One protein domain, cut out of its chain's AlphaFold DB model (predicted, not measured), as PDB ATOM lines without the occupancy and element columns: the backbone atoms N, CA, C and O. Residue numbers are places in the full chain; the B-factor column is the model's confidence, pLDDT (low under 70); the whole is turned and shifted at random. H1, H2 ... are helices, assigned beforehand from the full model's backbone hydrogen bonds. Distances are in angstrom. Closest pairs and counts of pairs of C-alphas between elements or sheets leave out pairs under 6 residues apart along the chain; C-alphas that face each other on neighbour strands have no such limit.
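Overview. This is residues 364 to 494 of the 767 residues of an uncharacterized protein of Syntrophorhabdus sp. PtaU1.Bin153 (UniProt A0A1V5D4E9). Three helices, H4, H1 and H5, lie lengthwise as a trough, with H1 between H4 and H5; H8 makes a corner with H5 near its first residues, at residues 430 to 434, and reaches toward H4, while H3 makes a corner with H5 at its other end, at residues 438 to 440. Short H7 packs on H5 near the centre of the whole, and H2 and H6, which touch no helix, lie at the end of the long axis away from H8. The printed part has 131 residues with eight named helices, H1 to H8 in order along the chain, and no named strand; the class is all helix. It is compact, with a radius of gyration of the C-alphas of 14.8 A, and spans 46 by 32 by 22 A.

Along the chain. The longest helix is H4, residues 405 to 421, 23.5 A from C-alpha 405 at (-47.981, 29.047, 7.128) to C-alpha 421 at (-38.449, 20.604, 26.911). H5, residues 428 to 440, is 18.2 A long, H3, residues 393 to 403, 15.3 A, and H1, residues 364 to 374, 15.1 A; C-alpha 364 is at (-38.549, 29.837, 20.408). H8 is residues 485 to 493, 12.7 A, and H6 residues 445 to 453, 12.4 A. H2 is residues 381 to 384 and H7 residues 465 to 468. C-alpha 493 is at (-35.004, 12.561, 18.485).

Arrangement. H4 touches H1, the closest C-alphas being those of Arg 368 and Phe 413, 7.2 A apart; they run opposite ways at a shallow tilt of 34 degrees, only just short of steep. H1 also touches H5, with C-alphas 371 and 435 the closest at 6.3 A, the same way at a shallow tilt of 34 degrees, again only just. H5 is the hub, touching H1, H3, H7 and H8. Residues 430 to 434 of H5 touch H8, about perpendicular at 86 degrees, closest at the C-alphas of Gln 430 and Ala 486, 6.2 A apart. Residues 438 to 440 touch H3, only just about perpendicular at 72 degrees, closest at C-alphas 394 and 440, 5.0 A. Residues 437 to 439 touch H7, closest at C-alphas 438 and 465, 4.7 A. H4 and H8 are close but not clearly touching, with C-alphas 419 and 493 the closest at 7.5 A. H2 is close to but not clearly touching H3, and H2 and H6 are apart. In H1, H3, H4, H5, H6 and H8 every O i to N i+4 pair is within hydrogen-bond range; H2 and H7 are too short for such a pair.

Size, cuts and confidence. The two C-alphas farthest apart are those of Glu 421 and Gln 453, 46.1 A. The printed part has no cut; the links H6 to H7 and H7 to H8 are long, the latter residues 469 to 484. The mean pLDDT of the printed part is 90.2, and residue 457 alone is under 70.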
ATOM      1  N   LEU A 364     -37.804  30.453  21.514       92.00
ATOM      2  CA  LEU A 364     -38.549  29.837  20.408       92.00
ATOM      3  C   LEU A 364     -39.593  30.783  19.808       92.00
ATOM      4  O   LEU A 364     -39.813  30.752  18.599       92.00
ATOM      5  N   HIS A 365     -40.194  31.665  20.612       90.62
ATOM      6  CA  HIS A 365     -41.139  32.659  20.094       90.62
ATOM      7  C   HIS A 365     -40.447  33.670  19.156       90.62
ATOM      8  O   HIS A 365     -40.998  34.024  18.112       90.62
ATOM      9  N   ILE A 366     -39.218  34.092  19.491       92.19
ATOM     10  CA  ILE A 366     -38.395  34.982  18.657       92.19
ATOM     11  C   ILE A 366     -38.045  34.255  17.363       92.19
ATOM     12  O   ILE A 366     -38.283  34.778  16.276       92.19
ATOM     13  N   ALA A 367     -37.558  33.018  17.470       95.12
ATOM     14  CA  ALA A 367     -37.221  32.186  16.323       95.12
ATOM     15  C   ALA A 367     -38.418  31.987  15.375       95.12
ATOM     16  O   ALA A 367     -38.258  32.075  14.159       95.12
ATOM     17  N   ARG A 368     -39.634  31.802  15.912       96.25
ATOM     18  CA  ARG A 368     -40.870  31.689  15.117       96.25
ATOM     19  C   ARG A 368     -41.159  32.939  14.308       96.25
ATOM     20  O   ARG A 368     -41.496  32.836  13.130       96.25
ATOM     21  N   ARG A 369     -40.987  34.112  14.915       95.50
ATOM     22  CA  ARG A 369     -41.150  35.395  14.224       95.50
ATOM     23  C   ARG A 369     -40.066  35.615  13.171       95.50
ATOM     24  O   ARG A 369     -40.393  36.053  12.077       95.50
ATOM     25  N   ILE A 370     -38.813  35.252  13.460       95.50
ATOM     26  CA  ILE A 370     -37.720  35.324  12.479       95.50
ATOM     27  C   ILE A 370     -38.051  34.458  11.258       95.50
ATOM     28  O   ILE A 370     -37.955  34.932  10.129       95.50
ATOM     29  N   PHE A 371     -38.493  33.214  11.464       97.19
ATOM     30  CA  PHE A 371     -38.823  32.323  10.352       97.19
ATOM     31  C   PHE A 371     -40.029  32.815   9.539       97.19
ATOM     32  O   PHE A 371     -40.000  32.780   8.309       97.19
ATOM     33  N   ALA A 372     -41.057  33.350  10.206       96.12
ATOM     34  CA  ALA A 372     -42.180  33.994   9.530       96.12
ATOM     35  C   ALA A 372     -41.724  35.194   8.678       96.12
ATOM     36  O   ALA A 372     -42.141  35.313   7.529       96.12
ATOM     37  N   ASN A 373     -40.815  36.028   9.196       95.25
ATOM     38  CA  ASN A 373     -40.237  37.152   8.456       95.25
ATOM     39  C   ASN A 373     -39.406  36.693   7.243       95.25
ATOM     40  O   ASN A 373     -39.459  37.327   6.194       95.25
ATOM     41  N   MET A 374     -38.674  35.576   7.352       95.62
ATOM     42  CA  MET A 374     -37.945  34.981   6.218       95.62
ATOM     43  C   MET A 374     -38.888  34.513   5.095       95.62
ATOM     44  O   MET A 374     -38.524  34.555   3.921       95.62
ATOM     45  N   CYS A 375     -40.106  34.093   5.439       95.06
ATOM     46  CA  CYS A 375     -41.113  33.635   4.479       95.06
ATOM     47  C   CYS A 375     -42.048  34.756   3.991       95.06
ATOM     48  O   CYS A 375     -42.951  34.478   3.205       95.06
ATOM     49  N   ALA A 376     -41.876  36.003   4.445       94.31
ATOM     50  CA  ALA A 376     -42.786  37.099   4.123       94.31
ATOM     51  C   ALA A 376     -42.846  37.376   2.609       94.31
ATOM     52  O   ALA A 376     -41.822  37.384   1.926       94.31
ATOM     53  N   VAL A 377     -44.058  37.596   2.084       91.94
ATOM     54  CA  VAL A 377     -44.337  37.696   0.636       91.94
ATOM     55  C   VAL A 377     -43.469  38.751  -0.050       91.94
ATOM     56  O   VAL A 377     -42.937  38.507  -1.129       91.94
ATOM     57  N   ASP A 378     -43.258  39.890   0.607       90.69
ATOM     58  CA  ASP A 378     -42.485  41.030   0.111       90.69
ATOM     59  C   ASP A 378     -41.000  40.722  -0.159       90.69
ATOM     60  O   ASP A 378     -40.355  41.440  -0.920       90.69
ATOM     61  N   ARG A 379     -40.451  39.633   0.393       91.38
ATOM     62  CA  ARG A 379     -39.086  39.154   0.092       91.38
ATOM     63  C   ARG A 379     -38.995  38.313  -1.179       91.38
ATOM     64  O   ARG A 379     -37.903  38.104  -1.703       91.38
ATOM     65  N   TRP A 380     -40.134  37.838  -1.673       92.00
ATOM     66  CA  TRP A 380     -40.215  36.854  -2.752       92.00
ATOM     67  C   TRP A 380     -41.028  37.336  -3.958       92.00
ATOM     68  O   TRP A 380     -41.121  36.606  -4.942       92.00
ATOM     69  N   VAL A 381     -41.548  38.572  -3.933       86.56
ATOM     70  CA  VAL A 381     -42.274  39.193  -5.063       86.56
ATOM     71  C   VAL A 381     -41.457  39.115  -6.352       86.56
ATOM     72  O   VAL A 381     -41.962  38.657  -7.369       86.56
ATOM     73  N   GLY A 382     -40.160  39.435  -6.288       83.75
ATOM     74  CA  GLY A 382     -39.268  39.365  -7.449       83.75
ATOM     75  C   GLY A 382     -39.066  37.958  -8.030       83.75
ATOM     76  O   GLY A 382     -38.515  37.843  -9.120       83.75
ATOM     77  N   CYS A 383     -39.488  36.896  -7.332       85.50
ATOM     78  CA  CYS A 383     -39.493  35.520  -7.838       85.50
ATOM     79  C   CYS A 383     -40.846  35.115  -8.450       85.50
ATOM     80  O   CYS A 383     -40.877  34.235  -9.308       85.50
ATOM     81  N   ALA A 384     -41.952  35.743  -8.033       82.56
ATOM     82  CA  ALA A 384     -43.306  35.401  -8.475       82.56
ATOM     83  C   ALA A 384     -43.538  35.677  -9.967       82.56
ATOM     84  O   ALA A 384     -44.225  34.906 -10.647       82.56
ATOM     85  N   ASP A 385     -42.913  36.743 -10.464       78.94
ATOM     86  CA  ASP A 385     -43.030  37.206 -11.847       78.94
ATOM     87  C   ASP A 385     -41.995  36.558 -12.781       78.94
ATOM     88  O   ASP A 385     -41.987  36.815 -13.983       78.94
ATOM     89  N   ARG A 386     -41.132  35.669 -12.264       77.38
ATOM     90  CA  ARG A 386     -40.098  35.017 -13.078       77.38
ATOM     91  C   ARG A 386     -40.644  33.862 -13.902       77.38
ATOM     92  O   ARG A 386     -41.449  33.050 -13.440       77.38
ATOM     93  N   SER A 387     -40.061  33.694 -15.085       73.75
ATOM     94  CA  SER A 387     -40.283  32.532 -15.951       73.75
ATOM     95  C   SER A 387     -39.867  31.204 -15.298       73.75
ATOM     96  O   SER A 387     -40.451  30.166 -15.594       73.75
ATOM     97  N   CYS A 388     -38.910  31.229 -14.361       74.88
ATOM     98  CA  CYS A 388     -38.415  30.045 -13.651       74.88
ATOM     99  C   CYS A 388     -39.244  29.632 -12.420       74.88
ATOM    100  O   CYS A 388     -38.886  28.668 -11.746       74.88
ATOM    101  N   LYS A 389     -40.349  30.320 -12.098       81.00
ATOM    102  CA  LYS A 389     -41.106  30.079 -10.855       81.00
ATOM    103  C   LYS A 389     -41.586  28.634 -10.684       81.00
ATOM    104  O   LYS A 389     -41.584  28.125  -9.570       81.00
ATOM    105  N   SER A 390     -41.988  27.975 -11.773       77.06
ATOM    106  CA  SER A 390     -42.530  26.607 -11.757       77.06
ATOM    107  C   SER A 390     -41.453  25.532 -11.620       77.06
ATOM    108  O   SER A 390     -41.775  24.385 -11.328       77.06
ATOM    109  N   THR A 391     -40.183  25.893 -11.813       81.06
ATOM    110  CA  THR A 391     -39.031  24.982 -11.774       81.06
ATOM    111  C   THR A 391     -38.002  25.388 -10.716       81.06
ATOM    112  O   THR A 391     -36.933  24.788 -10.628       81.06
ATOM    113  N   CYS A 392     -38.307  26.389  -9.887       88.25
ATOM    114  CA  CYS A 392     -37.435  26.847  -8.816       88.25
ATOM    115  C   CYS A 392     -37.784  26.130  -7.498       88.25
ATOM    116  O   CYS A 392     -38.813  26.445  -6.895       88.25
ATOM    117  N   PRO A 393     -36.938  25.215  -6.986       90.12
ATOM    118  CA  PRO A 393     -37.223  24.503  -5.737       90.12
ATOM    119  C   PRO A 393     -37.334  25.431  -4.519       90.12
ATOM    120  O   PRO A 393     -38.161  25.191  -3.641       90.12
ATOM    121  N   VAL A 394     -36.545  26.512  -4.482       92.69
ATOM    122  CA  VAL A 394     -36.581  27.506  -3.396       92.69
ATOM    123  C   VAL A 394     -37.924  28.232  -3.378       92.69
ATOM    124  O   VAL A 394     -38.570  28.312  -2.336       92.69
ATOM    125  N   TYR A 395     -38.388  28.709  -4.534       92.00
ATOM    126  CA  TYR A 395     -39.680  29.384  -4.620       92.00
ATOM    127  C   TYR A 395     -40.846  28.423  -4.347       92.00
ATOM    128  O   TYR A 395     -41.784  28.794  -3.646       92.00
ATOM    129  N   SER A 396     -40.759  27.163  -4.789       91.19
ATOM    130  CA  SER A 396     -41.739  26.127  -4.434       91.19
ATOM    131  C   SER A 396     -41.841  25.905  -2.922       91.19
ATOM    132  O   SER A 396     -42.953  25.814  -2.404       91.19
ATOM    133  N   ASN A 397     -40.715  25.881  -2.192       93.75
ATOM    134  CA  ASN A 397     -40.730  25.833  -0.724       93.75
ATOM    135  C   ASN A 397     -41.413  27.057  -0.123       93.75
ATOM    136  O   ASN A 397     -42.248  26.910   0.762       93.75
ATOM    137  N   VAL A 398     -41.076  28.254  -0.602       94.50
ATOM    138  CA  VAL A 398     -41.660  29.508  -0.111       94.50
ATOM    139  C   VAL A 398     -43.172  29.517  -0.303       94.50
ATOM    140  O   VAL A 398     -43.892  29.783   0.651       94.50
ATOM    141  N   VAL A 399     -43.663  29.171  -1.495       92.62
ATOM    142  CA  VAL A 399     -45.103  29.102  -1.781       92.62
ATOM    143  C   VAL A 399     -45.782  28.051  -0.903       92.62
ATOM    144  O   VAL A 399     -46.846  28.304  -0.341       92.62
ATOM    145  N   LEU A 400     -45.160  26.882  -0.733       92.38
ATOM    146  CA  LEU A 400     -45.685  25.819   0.122       92.38
ATOM    147  C   LEU A 400     -45.777  26.258   1.593       92.38
ATOM    148  O   LEU A 400     -46.792  26.003   2.246       92.38
ATOM    149  N   LEU A 401     -44.743  26.946   2.086       94.62
ATOM    150  CA  LEU A 401     -44.676  27.520   3.429       94.62
ATOM    151  C   LEU A 401     -45.701  28.643   3.611       94.62
ATOM    152  O   LEU A 401     -46.385  28.650   4.624       94.62
ATOM    153  N   GLN A 402     -45.853  29.553   2.648       93.94
ATOM    154  CA  GLN A 402     -46.807  30.666   2.710       93.94
ATOM    155  C   GLN A 402     -48.260  30.177   2.692       93.94
ATOM    156  O   GLN A 402     -49.055  30.578   3.540       93.94
ATOM    157  N   ASN A 403     -48.602  29.253   1.789       92.00
ATOM    158  CA  ASN A 403     -49.966  28.732   1.659       92.00
ATOM    159  C   ASN A 403     -50.416  27.904   2.874       92.00
ATOM    160  O   ASN A 403     -51.612  27.736   3.091       92.00
ATOM    161  N   ASN A 404     -49.471  27.382   3.663       92.19
ATOM    162  CA  ASN A 404     -49.741  26.542   4.833       92.19
ATOM    163  C   ASN A 404     -49.097  27.106   6.106       92.19
ATOM    164  O   ASN A 404     -48.758  26.345   7.014       92.19
ATOM    165  N   GLN A 405     -48.890  28.425   6.167       90.06
ATOM    166  CA  GLN A 405     -47.981  29.047   7.128       90.06
ATOM    167  C   GLN A 405     -48.324  28.729   8.581       90.06
ATOM    168  O   GLN A 405     -47.440  28.317   9.327       90.06
ATOM    169  N   GLU A 406     -49.585  28.884   8.983       91.81
ATOM    170  CA  GLU A 406     -50.025  28.614  10.356       91.81
ATOM    171  C   GLU A 406     -49.709  27.169  10.765       91.81
ATOM    172  O   GLU A 406     -48.923  26.934  11.687       91.81
ATOM    173  N   LYS A 407     -50.207  26.210   9.978       94.00
ATOM    174  CA  LYS A 407     -50.011  24.772  10.181       94.00
ATOM    175  C   LYS A 407     -48.534  24.382  10.181       94.00
ATOM    176  O   LYS A 407     -48.072  23.737  11.117       94.00
ATOM    177  N   VAL A 408     -47.770  24.755   9.156       95.06
ATOM    178  CA  VAL A 408     -46.369  24.324   9.031       95.06
ATOM    179  C   VAL A 408     -45.502  24.948  10.123       95.06
ATOM    180  O   VAL A 408     -44.673  24.243  10.705       95.06
ATOM    181  N   LEU A 409     -45.719  26.224  10.467       95.88
ATOM    182  CA  LEU A 409     -45.040  26.843  11.605       95.88
ATOM    183  C   LEU A 409     -45.383  26.117  12.904       95.88
ATOM    184  O   LEU A 409     -44.471  25.792  13.659       95.88
ATOM    185  N   ASP A 410     -46.653  25.798  13.154       95.44
ATOM    186  CA  ASP A 410     -47.032  25.032  14.342       95.44
ATOM    187  C   ASP A 410     -46.324  23.682  14.402       95.44
ATOM    188  O   ASP A 410     -45.757  23.337  15.433       95.44
ATOM    189  N   ARG A 411     -46.267  22.937  13.295       96.88
ATOM    190  CA  ARG A 411     -45.597  21.626  13.234       96.88
ATOM    191  C   ARG A 411     -44.089  21.723  13.452       96.88
ATOM    192  O   ARG A 411     -43.523  20.924  14.200       96.88
ATOM    193  N   ILE A 412     -43.431  22.696  12.832       97.88
ATOM    194  CA  ILE A 412     -41.992  22.929  12.997       97.88
ATOM    195  C   ILE A 412     -41.682  23.321  14.450       97.88
ATOM    196  O   ILE A 412     -40.795  22.743  15.081       97.88
ATOM    197  N   PHE A 413     -42.440  24.262  15.017       97.62
ATOM    198  CA  PHE A 413     -42.202  24.744  16.378       97.62
ATOM    199  C   PHE A 413     -42.666  23.772  17.458       97.62
ATOM    200  O   PHE A 413     -42.080  23.777  18.538       97.62
ATOM    201  N   LEU A 414     -43.614  22.879  17.173       97.44
ATOM    202  CA  LEU A 414     -43.955  21.764  18.053       97.44
ATOM    203  C   LEU A 414     -42.779  20.780  18.176       97.44
ATOM    204  O   LEU A 414     -42.454  20.343  19.281       97.44
ATOM    205  N   ALA A 415     -42.078  20.497  17.072       97.88
ATOM    206  CA  ALA A 415     -40.875  19.663  17.087       97.88
ATOM    207  C   ALA A 415     -39.722  20.326  17.865       97.88
ATOM    208  O   ALA A 415     -39.111  19.689  18.727       97.88
ATOM    209  N   TYR A 416     -39.459  21.622  17.651       97.81
ATOM    210  CA  TYR A 416     -38.451  22.337  18.446       97.81
ATOM    211  C   TYR A 416     -38.835  22.480  19.914       97.81
ATOM    212  O   TYR A 416     -37.971  22.354  20.780       97.81
ATOM    213  N   ARG A 417     -40.120  22.691  20.219       96.06
ATOM    214  CA  ARG A 417     -40.622  22.709  21.596       96.06
ATOM    215  C   ARG A 417     -40.364  21.371  22.272       96.06
ATOM    216  O   ARG A 417     -39.848  21.340  23.387       96.06
ATOM    217  N   ARG A 418     -40.648  20.267  21.576       95.62
ATOM    218  CA  ARG A 418     -40.358  18.918  22.063       95.62
ATOM    219  C   ARG A 418     -38.872  18.726  22.376       95.62
ATOM    220  O   ARG A 418     -38.541  18.128  23.397       95.62
ATOM    221  N   MET A 419     -37.980  19.218  21.521       95.25
ATOM    222  CA  MET A 419     -36.532  19.168  21.759       95.25
ATOM    223  C   MET A 419     -36.134  20.006  22.979       95.25
ATOM    224  O   MET A 419     -35.436  19.510  23.863       95.25
ATOM    225  N   TYR A 420     -36.632  21.243  23.052       93.31
ATOM    226  CA  TYR A 420     -36.336  22.195  24.120       93.31
ATOM    227  C   TYR A 420     -36.720  21.650  25.499       93.31
ATOM    228  O   TYR A 420     -35.891  21.629  26.412       93.31
ATOM    229  N   GLU A 421     -37.949  21.145  25.641       91.56
ATOM    230  CA  GLU A 421     -38.449  20.604  26.911       91.56
ATOM    231  C   GLU A 421     -37.690  19.346  27.349       91.56
ATOM    232  O   GLU A 421     -37.545  19.097  28.543       91.56
ATOM    233  N   TYR A 422     -37.138  18.580  26.403       91.62
ATOM    234  CA  TYR A 422     -36.323  17.393  26.682       91.62
ATOM    235  C   TYR A 422     -34.833  17.690  26.889       91.62
ATOM    236  O   TYR A 422     -34.029  16.766  27.011       91.62
ATOM    237  N   GLY A 423     -34.466  18.970  26.993       89.19
ATOM    238  CA  GLY A 423     -33.120  19.418  27.343       89.19
ATOM    239  C   GLY A 423     -32.234  19.767  26.149       89.19
ATOM    240  O   GLY A 423     -31.125  20.262  26.347       89.19
ATOM    241  N   THR A 424     -32.713  19.584  24.919       91.75
ATOM    242  CA  THR A 424     -31.987  19.985  23.714       91.75
ATOM    243  C   THR A 424     -32.342  21.421  23.347       91.75
ATOM    244  O   THR A 424     -33.341  21.687  22.679       91.75
ATOM    245  N   ARG A 425     -31.505  22.365  23.780       90.19
ATOM    246  CA  ARG A 425     -31.685  23.796  23.508       90.19
ATOM    247  C   ARG A 425     -30.811  24.226  22.337       90.19
ATOM    248  O   ARG A 425     -29.587  24.159  22.422       90.19
ATOM    249  N   LEU A 426     -31.448  24.653  21.251       93.12
ATOM    250  CA  LEU A 426     -30.766  25.240  20.102       93.12
ATOM    251  C   LEU A 426     -30.662  26.753  20.285       93.12
ATOM    252  O   LEU A 426     -31.616  27.400  20.716       93.12
ATOM    253  N   THR A 427     -29.509  27.313  19.934       92.19
ATOM    254  CA  THR A 427     -29.307  28.766  19.961       92.19
ATOM    255  C   THR A 427     -30.060  29.429  18.806       92.19
ATOM    256  O   THR A 427     -30.342  28.784  17.791       92.19
ATOM    257  N   LEU A 428     -30.360  30.730  18.913       91.25
ATOM    258  CA  LEU A 428     -31.027  31.465  17.828       91.25
ATOM    259  C   LEU A 428     -30.267  31.336  16.505       91.25
ATOM    260  O   LEU A 428     -30.889  31.078  15.482       91.25
ATOM    261  N   ARG A 429     -28.929  31.400  16.541       90.62
ATOM    262  CA  ARG A 429     -28.074  31.185  15.363       90.62
ATOM    263  C   ARG A 429     -28.295  29.816  14.712       90.62
ATOM    264  O   ARG A 429     -28.391  29.733  13.493       90.62
ATOM    265  N   GLN A 430     -28.354  28.751  15.513       93.50
ATOM    266  CA  GLN A 430     -28.547  27.382  15.017       93.50
ATOM    267  C   GLN A 430     -29.941  27.193  14.408       93.50
ATOM    268  O   GLN A 430     -30.089  26.498  13.407       93.50
ATOM    269  N   LEU A 431     -30.956  27.830  14.998       95.50
ATOM    270  CA  LEU A 431     -32.313  27.837  14.460       95.50
ATOM    271  C   LEU A 431     -32.384  28.614  13.141       95.50
ATOM    272  O   LEU A 431     -32.895  28.081  12.164       95.50
ATOM    273  N   THR A 432     -31.813  29.821  13.069       94.62
ATOM    274  CA  THR A 432     -31.797  30.625  11.833       94.62
ATOM    275  C   THR A 432     -31.023  29.966  10.698       94.62
ATOM    276  O   THR A 432     -31.460  30.045   9.554       94.62
ATOM    277  N   GLU A 433     -29.916  29.283  11.006       94.06
ATOM    278  CA  GLU A 433     -29.182  28.459  10.039       94.06
ATOM    279  C   GLU A 433     -30.095  27.369   9.460       94.06
ATOM    280  O   GLU A 433     -30.202  27.225   8.242       94.06
ATOM    281  N   HIS A 434     -30.815  26.647  10.322       96.38
ATOM    282  CA  HIS A 434     -31.718  25.599   9.866       96.38
ATOM    283  C   HIS A 434     -32.912  26.159   9.078       96.38
ATOM    284  O   HIS A 434     -33.280  25.593   8.057       96.38
ATOM    285  N   PHE A 435     -33.489  27.293   9.483       97.00
ATOM    286  CA  PHE A 435     -34.591  27.945   8.762       97.00
ATOM    287  C   PHE A 435     -34.205  28.362   7.353       97.00
ATOM    288  O   PHE A 435     -34.955  28.122   6.408       97.00
ATOM    289  N   ALA A 436     -33.020  28.953   7.206       95.44
ATOM    290  CA  ALA A 436     -32.498  29.291   5.899       95.44
ATOM    291  C   ALA A 436     -32.366  28.026   5.034       95.44
ATOM    292  O   ALA A 436     -32.786  28.038   3.879       95.44
ATOM    293  N   TYR A 437     -31.877  26.919   5.604       95.81
ATOM    294  CA  TYR A 437     -31.753  25.643   4.895       95.81
ATOM    295  C   TYR A 437     -33.105  25.027   4.517       95.81
ATOM    296  O   TYR A 437     -33.246  24.498   3.417       95.81
ATOM    297  N   LEU A 438     -34.125  25.137   5.373       96.12
ATOM    298  CA  LEU A 438     -35.489  24.700   5.054       96.12
ATOM    299  C   LEU A 438     -36.046  25.406   3.814       96.12
ATOM    300  O   LEU A 438     -36.761  24.787   3.029       96.12
ATOM    301  N   ILE A 439     -35.721  26.689   3.650       95.88
ATOM    302  CA  ILE A 439     -36.182  27.505   2.526       95.88
ATOM    303  C   ILE A 439     -35.349  27.202   1.277       95.88
ATOM    304  O   ILE A 439     -35.898  26.836   0.236       95.88
ATOM    305  N   THR A 440     -34.023  27.341   1.371       93.56
ATOM    306  CA  THR A 440     -33.137  27.327   0.197       93.56
ATOM    307  C   THR A 440     -32.639  25.937  -0.181       93.56
ATOM    308  O   THR A 440     -32.164  25.743  -1.294       93.56
ATOM    309  N   SER A 441     -32.721  24.952   0.719       92.00
ATOM    310  CA  SER A 441     -32.042  23.648   0.591       92.00
ATOM    311  C   SER A 441     -30.527  23.745   0.371       92.00
ATOM    312  O   SER A 441     -29.928  22.809  -0.152       92.00
ATOM    313  N   GLY A 442     -29.914  24.879   0.728       88.31
ATOM    314  CA  GLY A 442     -28.514  25.182   0.429       88.31
ATOM    315  C   GLY A 442     -28.241  25.577  -1.028       88.31
ATOM    316  O   GLY A 442     -27.077  25.669  -1.404       88.31
ATOM    317  N   LEU A 443     -29.278  25.804  -1.846       87.94
ATOM    318  CA  LEU A 443     -29.139  26.249  -3.234       87.94
ATOM    319  C   LEU A 443     -28.938  27.764  -3.301       87.94
ATOM    320  O   LEU A 443     -29.716  28.530  -2.724       87.94
ATOM    321  N   SER A 444     -27.918  28.192  -4.038       85.12
ATOM    322  CA  SER A 444     -27.690  29.586  -4.427       85.12
ATOM    323  C   SER A 444     -28.433  29.946  -5.715       85.12
ATOM    324  O   SER A 444     -28.879  29.070  -6.459       85.12
ATOM    325  N   GLU A 445     -28.527  31.240  -6.027       81.56
ATOM    326  CA  GLU A 445     -29.070  31.692  -7.320       81.56
ATOM    327  C   GLU A 445     -28.260  31.138  -8.508       81.56
ATOM    328  O   GLU A 445     -28.821  30.818  -9.557       81.56
ATOM    329  N   ALA A 446     -26.952  30.915  -8.326       79.81
ATOM    330  CA  ALA A 446     -26.112  30.269  -9.334       79.81
ATOM    331  C   ALA A 446     -26.509  28.800  -9.577       79.81
ATOM    332  O   ALA A 446     -26.555  28.367 -10.730       79.81
ATOM    333  N   ASP A 447     -26.847  28.055  -8.520       83.75
ATOM    334  CA  ASP A 447     -27.295  26.662  -8.639       83.75
ATOM    335  C   ASP A 447     -28.658  26.583  -9.336       83.75
ATOM    336  O   ASP A 447     -28.855  25.767 -10.235       83.75
ATOM    337  N   ILE A 448     -29.590  27.473  -8.974       81.94
ATOM    338  CA  ILE A 448     -30.915  27.566  -9.609       81.94
ATOM    339  C   ILE A 448     -30.761  27.867 -11.106       81.94
ATOM    340  O   ILE A 448     -31.417  27.244 -11.948       81.94
ATOM    341  N   HIS A 449     -29.857  28.783 -11.452       80.31
ATOM    342  CA  HIS A 449     -29.549  29.105 -12.837       80.31
ATOM    343  C   HIS A 449     -28.936  27.908 -13.590       80.31
ATOM    344  O   HIS A 449     -29.344  27.616 -14.715       80.31
ATOM    345  N   GLU A 450     -28.016  27.157 -12.977       81.25
ATOM    346  CA  GLU A 450     -27.452  25.938 -13.574       81.25
ATOM    347  C   GLU A 450     -28.520  24.851 -13.792       81.25
ATOM    348  O   GLU A 450     -28.553  24.210 -14.847       81.25
ATOM    349  N   MET A 451     -29.431  24.659 -12.833       80.94
ATOM    350  CA  MET A 451     -30.551  23.717 -12.963       80.94
ATOM    351  C   MET A 451     -31.451  24.074 -14.147       80.94
ATOM    352  O   MET A 451     -31.854  23.189 -14.908       80.94
ATOM    353  N   ARG A 452     -31.703  25.372 -14.353       76.56
ATOM    354  CA  ARG A 452     -32.458  25.878 -15.504       76.56
ATOM    355  C   ARG A 452     -31.730  25.629 -16.819       76.56
ATOM    356  O   ARG A 452     -32.349  25.128 -17.751       76.56
ATOM    357  N   GLN A 453     -30.429  25.913 -16.894       80.50
ATOM    358  CA  GLN A 453     -29.632  25.636 -18.099       80.50
ATOM    359  C   GLN A 453     -29.647  24.151 -18.479       80.50
ATOM    360  O   GLN A 453     -29.631  23.807 -19.661       80.50
ATOM    361  N   LYS A 454     -29.715  23.262 -17.482       79.50
ATOM    362  CA  LYS A 454     -29.824  21.811 -17.676       79.50
ATOM    363  C   LYS A 454     -31.255  21.319 -17.922       79.50
ATOM    364  O   LYS A 454     -31.443  20.112 -18.051       79.50
ATOM    365  N   ASN A 455     -32.248  22.213 -17.992       76.00
ATOM    366  CA  ASN A 455     -33.674  21.888 -18.113       76.00
ATOM    367  C   ASN A 455     -34.148  20.859 -17.070       76.00
ATOM    368  O   ASN A 455     -34.959  19.981 -17.367       76.00
ATOM    369  N   ILE A 456     -33.635  20.948 -15.839       74.69
ATOM    370  CA  ILE A 456     -34.100  20.106 -14.735       74.69
ATOM    371  C   ILE A 456     -35.436  20.677 -14.259       74.69
ATOM    372  O   ILE A 456     -35.474  21.688 -13.562       74.69
ATOM    373  N   THR A 457     -36.534  20.043 -14.664       67.31
ATOM    374  CA  THR A 457     -37.895  20.497 -14.338       67.31
ATOM    375  C   THR A 457     -38.566  19.667 -13.252       67.31
ATOM    376  O   THR A 457     -39.440  20.180 -12.564       67.31
ATOM    377  N   ASP A 458     -38.162  18.405 -13.085       70.81
ATOM    378  CA  ASP A 458     -38.707  17.507 -12.067       70.81
ATOM    379  C   ASP A 458     -37.634  17.146 -11.040       70.81
ATOM    380  O   ASP A 458     -36.643  16.470 -11.326       70.81
ATOM    381  N   PHE A 459     -37.837  17.645  -9.828       75.00
ATOM    382  CA  PHE A 459     -37.019  17.366  -8.658       75.00
ATOM    383  C   PHE A 459     -37.809  16.647  -7.553       75.00
ATOM    384  O   PHE A 459     -37.280  16.448  -6.455       75.00
ATOM    385  N   GLY A 460     -39.056  16.241  -7.820       79.75
ATOM    386  CA  GLY A 460     -39.949  15.612  -6.851       79.75
ATOM    387  C   GLY A 460     -39.920  16.296  -5.479       79.75
ATOM    388  O   GLY A 460     -40.076  17.509  -5.346       79.75
ATOM    389  N   THR A 461     -39.658  15.508  -4.438       88.00
ATOM    390  CA  THR A 461     -39.591  15.966  -3.040       88.00
ATOM    391  C   THR A 461     -38.184  16.324  -2.564       88.00
ATOM    392  O   THR A 461     -37.992  16.642  -1.387       88.00
ATOM    393  N   GLN A 462     -37.174  16.258  -3.435       88.81
ATOM    394  CA  GLN A 462     -35.778  16.206  -2.998       88.81
ATOM    395  C   GLN A 462     -35.303  17.504  -2.336       88.81
ATOM    396  O   GLN A 462     -34.439  17.471  -1.468       88.81
ATOM    397  N   TYR A 463     -35.870  18.648  -2.714       91.81
ATOM    398  CA  TYR A 463     -35.562  19.961  -2.132       91.81
ATOM    399  C   TYR A 463     -36.672  20.473  -1.211       91.81
ATOM    400  O   TYR A 463     -36.624  21.612  -0.767       91.81
ATOM    401  N   MET A 464     -37.697  19.669  -0.930       94.31
ATOM    402  CA  MET A 464     -38.835  20.158  -0.160       94.31
ATOM    403  C   MET A 464     -38.516  20.239   1.333       94.31
ATOM    404  O   MET A 464     -37.884  19.336   1.893       94.31
ATOM    405  N   PHE A 465     -38.998  21.296   1.991       96.31
ATOM    406  CA  PHE A 465     -38.680  21.606   3.389       96.31
ATOM    407  C   PHE A 465     -38.947  20.432   4.347       96.31
ATOM    408  O   PHE A 465     -38.209  20.244   5.307       96.31
ATOM    409  N   PHE A 466     -39.969  19.605   4.086       95.62
ATOM    410  CA  PHE A 466     -40.331  18.473   4.947       95.62
ATOM    411  C   PHE A 466     -39.291  17.340   4.950       95.62
ATOM    412  O   PHE A 466     -39.262  16.554   5.895       95.62
ATOM    413  N   ASN A 467     -38.431  17.258   3.929       95.44
ATOM    414  CA  ASN A 467     -37.243  16.397   3.926       95.44
ATOM    415  C   ASN A 467     -36.024  17.147   4.465       95.44
ATOM    416  O   ASN A 467     -35.284  16.628   5.298       95.44
ATOM    417  N   ARG A 468     -35.872  18.416   4.072       95.69
ATOM    418  CA  ARG A 468     -34.754  19.262   4.511       95.69
ATOM    419  C   ARG A 468     -34.757  19.531   6.012       95.69
ATOM    420  O   ARG A 468     -33.688  19.682   6.585       95.69
ATOM    421  N   PHE A 469     -35.907  19.445   6.674       97.44
ATOM    422  CA  PHE A 469     -36.007  19.463   8.135       97.44
ATOM    423  C   PHE A 469     -35.174  18.370   8.815       97.44
ATOM    424  O   PHE A 469     -34.688  18.562   9.927       97.44
ATOM    425  N   PHE A 470     -34.983  17.236   8.142       96.38
ATOM    426  CA  PHE A 470     -34.176  16.116   8.621       96.38
ATOM    427  C   PHE A 470     -32.753  16.115   8.045       96.38
ATOM    428  O   PHE A 470     -31.949  15.262   8.409       96.38
ATOM    429  N   GLY A 471     -32.412  17.083   7.187       94.62
ATOM    430  CA  GLY A 471     -31.095  17.162   6.559       94.62
ATOM    431  C   GLY A 471     -30.858  16.122   5.467       94.62
ATOM    432  O   GLY A 471     -29.720  15.699   5.273       94.62
ATOM    433  N   ASP A 472     -31.911  15.691   4.772       93.31
ATOM    434  CA  ASP A 472     -31.835  14.729   3.672       93.31
ATOM    435  C   ASP A 472     -32.746  15.132   2.497       93.31
ATOM    436  O   ASP A 472     -33.463  16.136   2.539       93.31
ATOM    437  N   ASN A 473     -32.689  14.354   1.416       90.62
ATOM    438  CA  ASN A 473     -33.507  14.548   0.215       90.62
ATOM    439  C   ASN A 473     -34.653  13.520   0.067       90.62
ATOM    440  O   ASN A 473     -35.164  13.299  -1.031       90.62
ATOM    441  N   GLY A 474     -35.019  12.842   1.155       88.00
ATOM    442  CA  GLY A 474     -35.971  11.733   1.203       88.00
ATOM    443  C   GLY A 474     -35.378  10.373   0.817       88.00
ATOM    444  O   GLY A 474     -36.092   9.367   0.828       88.00
ATOM    445  N   ARG A 475     -34.093  10.317   0.442       85.06
ATOM    446  CA  ARG A 475     -33.391   9.084   0.037       85.06
ATOM    447  C   ARG A 475     -32.031   8.934   0.709       85.06
ATOM    448  O   ARG A 475     -31.700   7.840   1.159       85.06
ATOM    449  N   VAL A 476     -31.239  10.002   0.695       88.44
ATOM    450  CA  VAL A 476     -29.856  10.045   1.171       88.44
ATOM    451  C   VAL A 476     -29.641  11.342   1.940       88.44
ATOM    452  O   VAL A 476     -30.155  12.393   1.544       88.44
ATOM    453  N   ASP A 477     -28.860  11.244   3.009       91.12
ATOM    454  CA  ASP A 477     -28.448  12.380   3.823       91.12
ATOM    455  C   ASP A 477     -27.685  13.414   2.989       91.12
ATOM    456  O   ASP A 477     -26.833  13.088   2.155       91.12
ATOM    457  N   ASP A 478     -27.966  14.687   3.243       90.06
ATOM    458  CA  ASP A 478     -27.187  15.798   2.718       90.06
ATOM    459  C   ASP A 478     -25.957  16.007   3.607       90.06
ATOM    460  O   ASP A 478     -26.044  16.551   4.709       90.06
ATOM    461  N   ALA A 479     -24.794  15.566   3.122       87.00
ATOM    462  CA  ALA A 479     -23.541  15.591   3.875       87.00
ATOM    463  C   ALA A 479     -23.170  16.984   4.417       87.00
ATOM    464  O   ALA A 479     -22.575  17.082   5.492       87.00
ATOM    465  N   ALA A 480     -23.522  18.058   3.703       84.19
ATOM    466  CA  ALA A 480     -23.258  19.414   4.165       84.19
ATOM    467  C   ALA A 480     -24.221  19.796   5.302       84.19
ATOM    468  O   ALA A 480     -23.811  20.384   6.305       84.19
ATOM    469  N   ALA A 481     -25.492  19.405   5.188       89.50
ATOM    470  CA  ALA A 481     -26.519  19.683   6.186       89.50
ATOM    471  C   ALA A 481     -26.315  18.889   7.492       89.50
ATOM    472  O   ALA A 481     -26.591  19.401   8.577       89.50
ATOM    473  N   GLN A 482     -25.727  17.687   7.428       89.94
ATOM    474  CA  GLN A 482     -25.391  16.877   8.612       89.94
ATOM    475  C   GLN A 482     -24.385  17.551   9.568       89.94
ATOM    476  O   GLN A 482     -24.225  17.124  10.714       89.94
ATOM    477  N   GLN A 483     -23.717  18.628   9.144       87.81
ATOM    478  CA  GLN A 483     -22.855  19.429  10.017       87.81
ATOM    479  C   GLN A 483     -23.642  20.403  10.911       87.81
ATOM    480  O   GLN A 483     -23.115  20.864  11.930       87.81
ATOM    481  N   MET A 484     -24.896  20.714  10.562       92.00
ATOM    482  CA  MET A 484     -25.735  21.633  11.328       92.00
ATOM    483  C   MET A 484     -26.140  21.013  12.662       92.00
ATOM    484  O   MET A 484     -26.591  19.869  12.741       92.00
ATOM    485  N   GLN A 485     -26.038  21.796  13.737       93.44
ATOM    486  CA  GLN A 485     -26.426  21.324  15.067       93.44
ATOM    487  C   GLN A 485     -27.905  20.923  15.111       93.44
ATOM    488  O   GLN A 485     -28.221  19.876  15.666       93.44
ATOM    489  N   ALA A 486     -28.791  21.717  14.503       95.69
ATOM    490  CA  ALA A 486     -30.225  21.443  14.499       95.69
ATOM    491  C   ALA A 486     -30.548  20.068  13.892       95.69
ATOM    492  O   ALA A 486     -31.235  19.279  14.531       95.69
ATOM    493  N   ILE A 487     -29.979  19.750  12.725       96.31
ATOM    494  CA  ILE A 487     -30.193  18.475  12.025       96.31
ATOM    495  C   ILE A 487     -29.686  17.294  12.856       96.31
ATOM    496  O   ILE A 487     -30.424  16.335  13.077       96.31
ATOM    497  N   ARG A 488     -28.467  17.383  13.408       95.94
ATOM    498  CA  ARG A 488     -27.918  16.320  14.271       95.94
ATOM    499  C   ARG A 488     -28.787  16.068  15.496       95.94
ATOM    500  O   ARG A 488     -28.987  14.922  15.896       95.94
ATOM    501  N   GLU A 489     -29.291  17.133  16.106       96.12
ATOM    502  CA  GLU A 489     -30.157  17.024  17.271       96.12
ATOM    503  C   GLU A 489     -31.557  16.499  16.925       96.12
ATOM    504  O   GLU A 489     -32.101  15.731  17.716       96.12
ATOM    505  N   ILE A 490     -32.114  16.850  15.758       96.69
ATOM    506  CA  ILE A 490     -33.378  16.304  15.231       96.69
ATOM    507  C   ILE A 490     -33.241  14.804  14.962       96.69
ATOM    508  O   ILE A 490     -34.079  14.025  15.417       96.69
ATOM    509  N   ALA A 491     -32.156  14.376  14.309       94.50
ATOM    510  CA  ALA A 491     -31.886  12.965  14.035       94.50
ATOM    511  C   ALA A 491     -31.839  12.130  15.329       94.50
ATOM    512  O   ALA A 491     -32.387  11.031  15.397       94.50
ATOM    513  N   ARG A 492     -31.273  12.680  16.416       93.75
ATOM    514  CA  ARG A 492     -31.271  12.024  17.739       93.75
ATOM    515  C   ARG A 492     -32.661  11.859  18.350       93.75
ATOM    516  O   ARG A 492     -32.834  10.962  19.175       93.75
ATOM    517  N   GLN A 493     -33.635  12.688  17.975       92.12
ATOM    518  CA  GLN A 493     -35.004  12.561  18.485       92.12
ATOM    519  C   GLN A 493     -35.767  11.392  17.863       92.12
ATOM    520  O   GLN A 493     -36.758  10.951  18.453       92.12
ATOM    521  N   ARG A 494     -35.325  10.897  16.693       92.06
ATOM    522  CA  ARG A 494     -35.961   9.778  15.984       92.06
ATOM    523  C   ARG A 494     -37.449  10.028  15.717       92.06
ATOM    524  O   ARG A 494     -38.303   9.166  15.959       92.06
TER     525      ARG A 494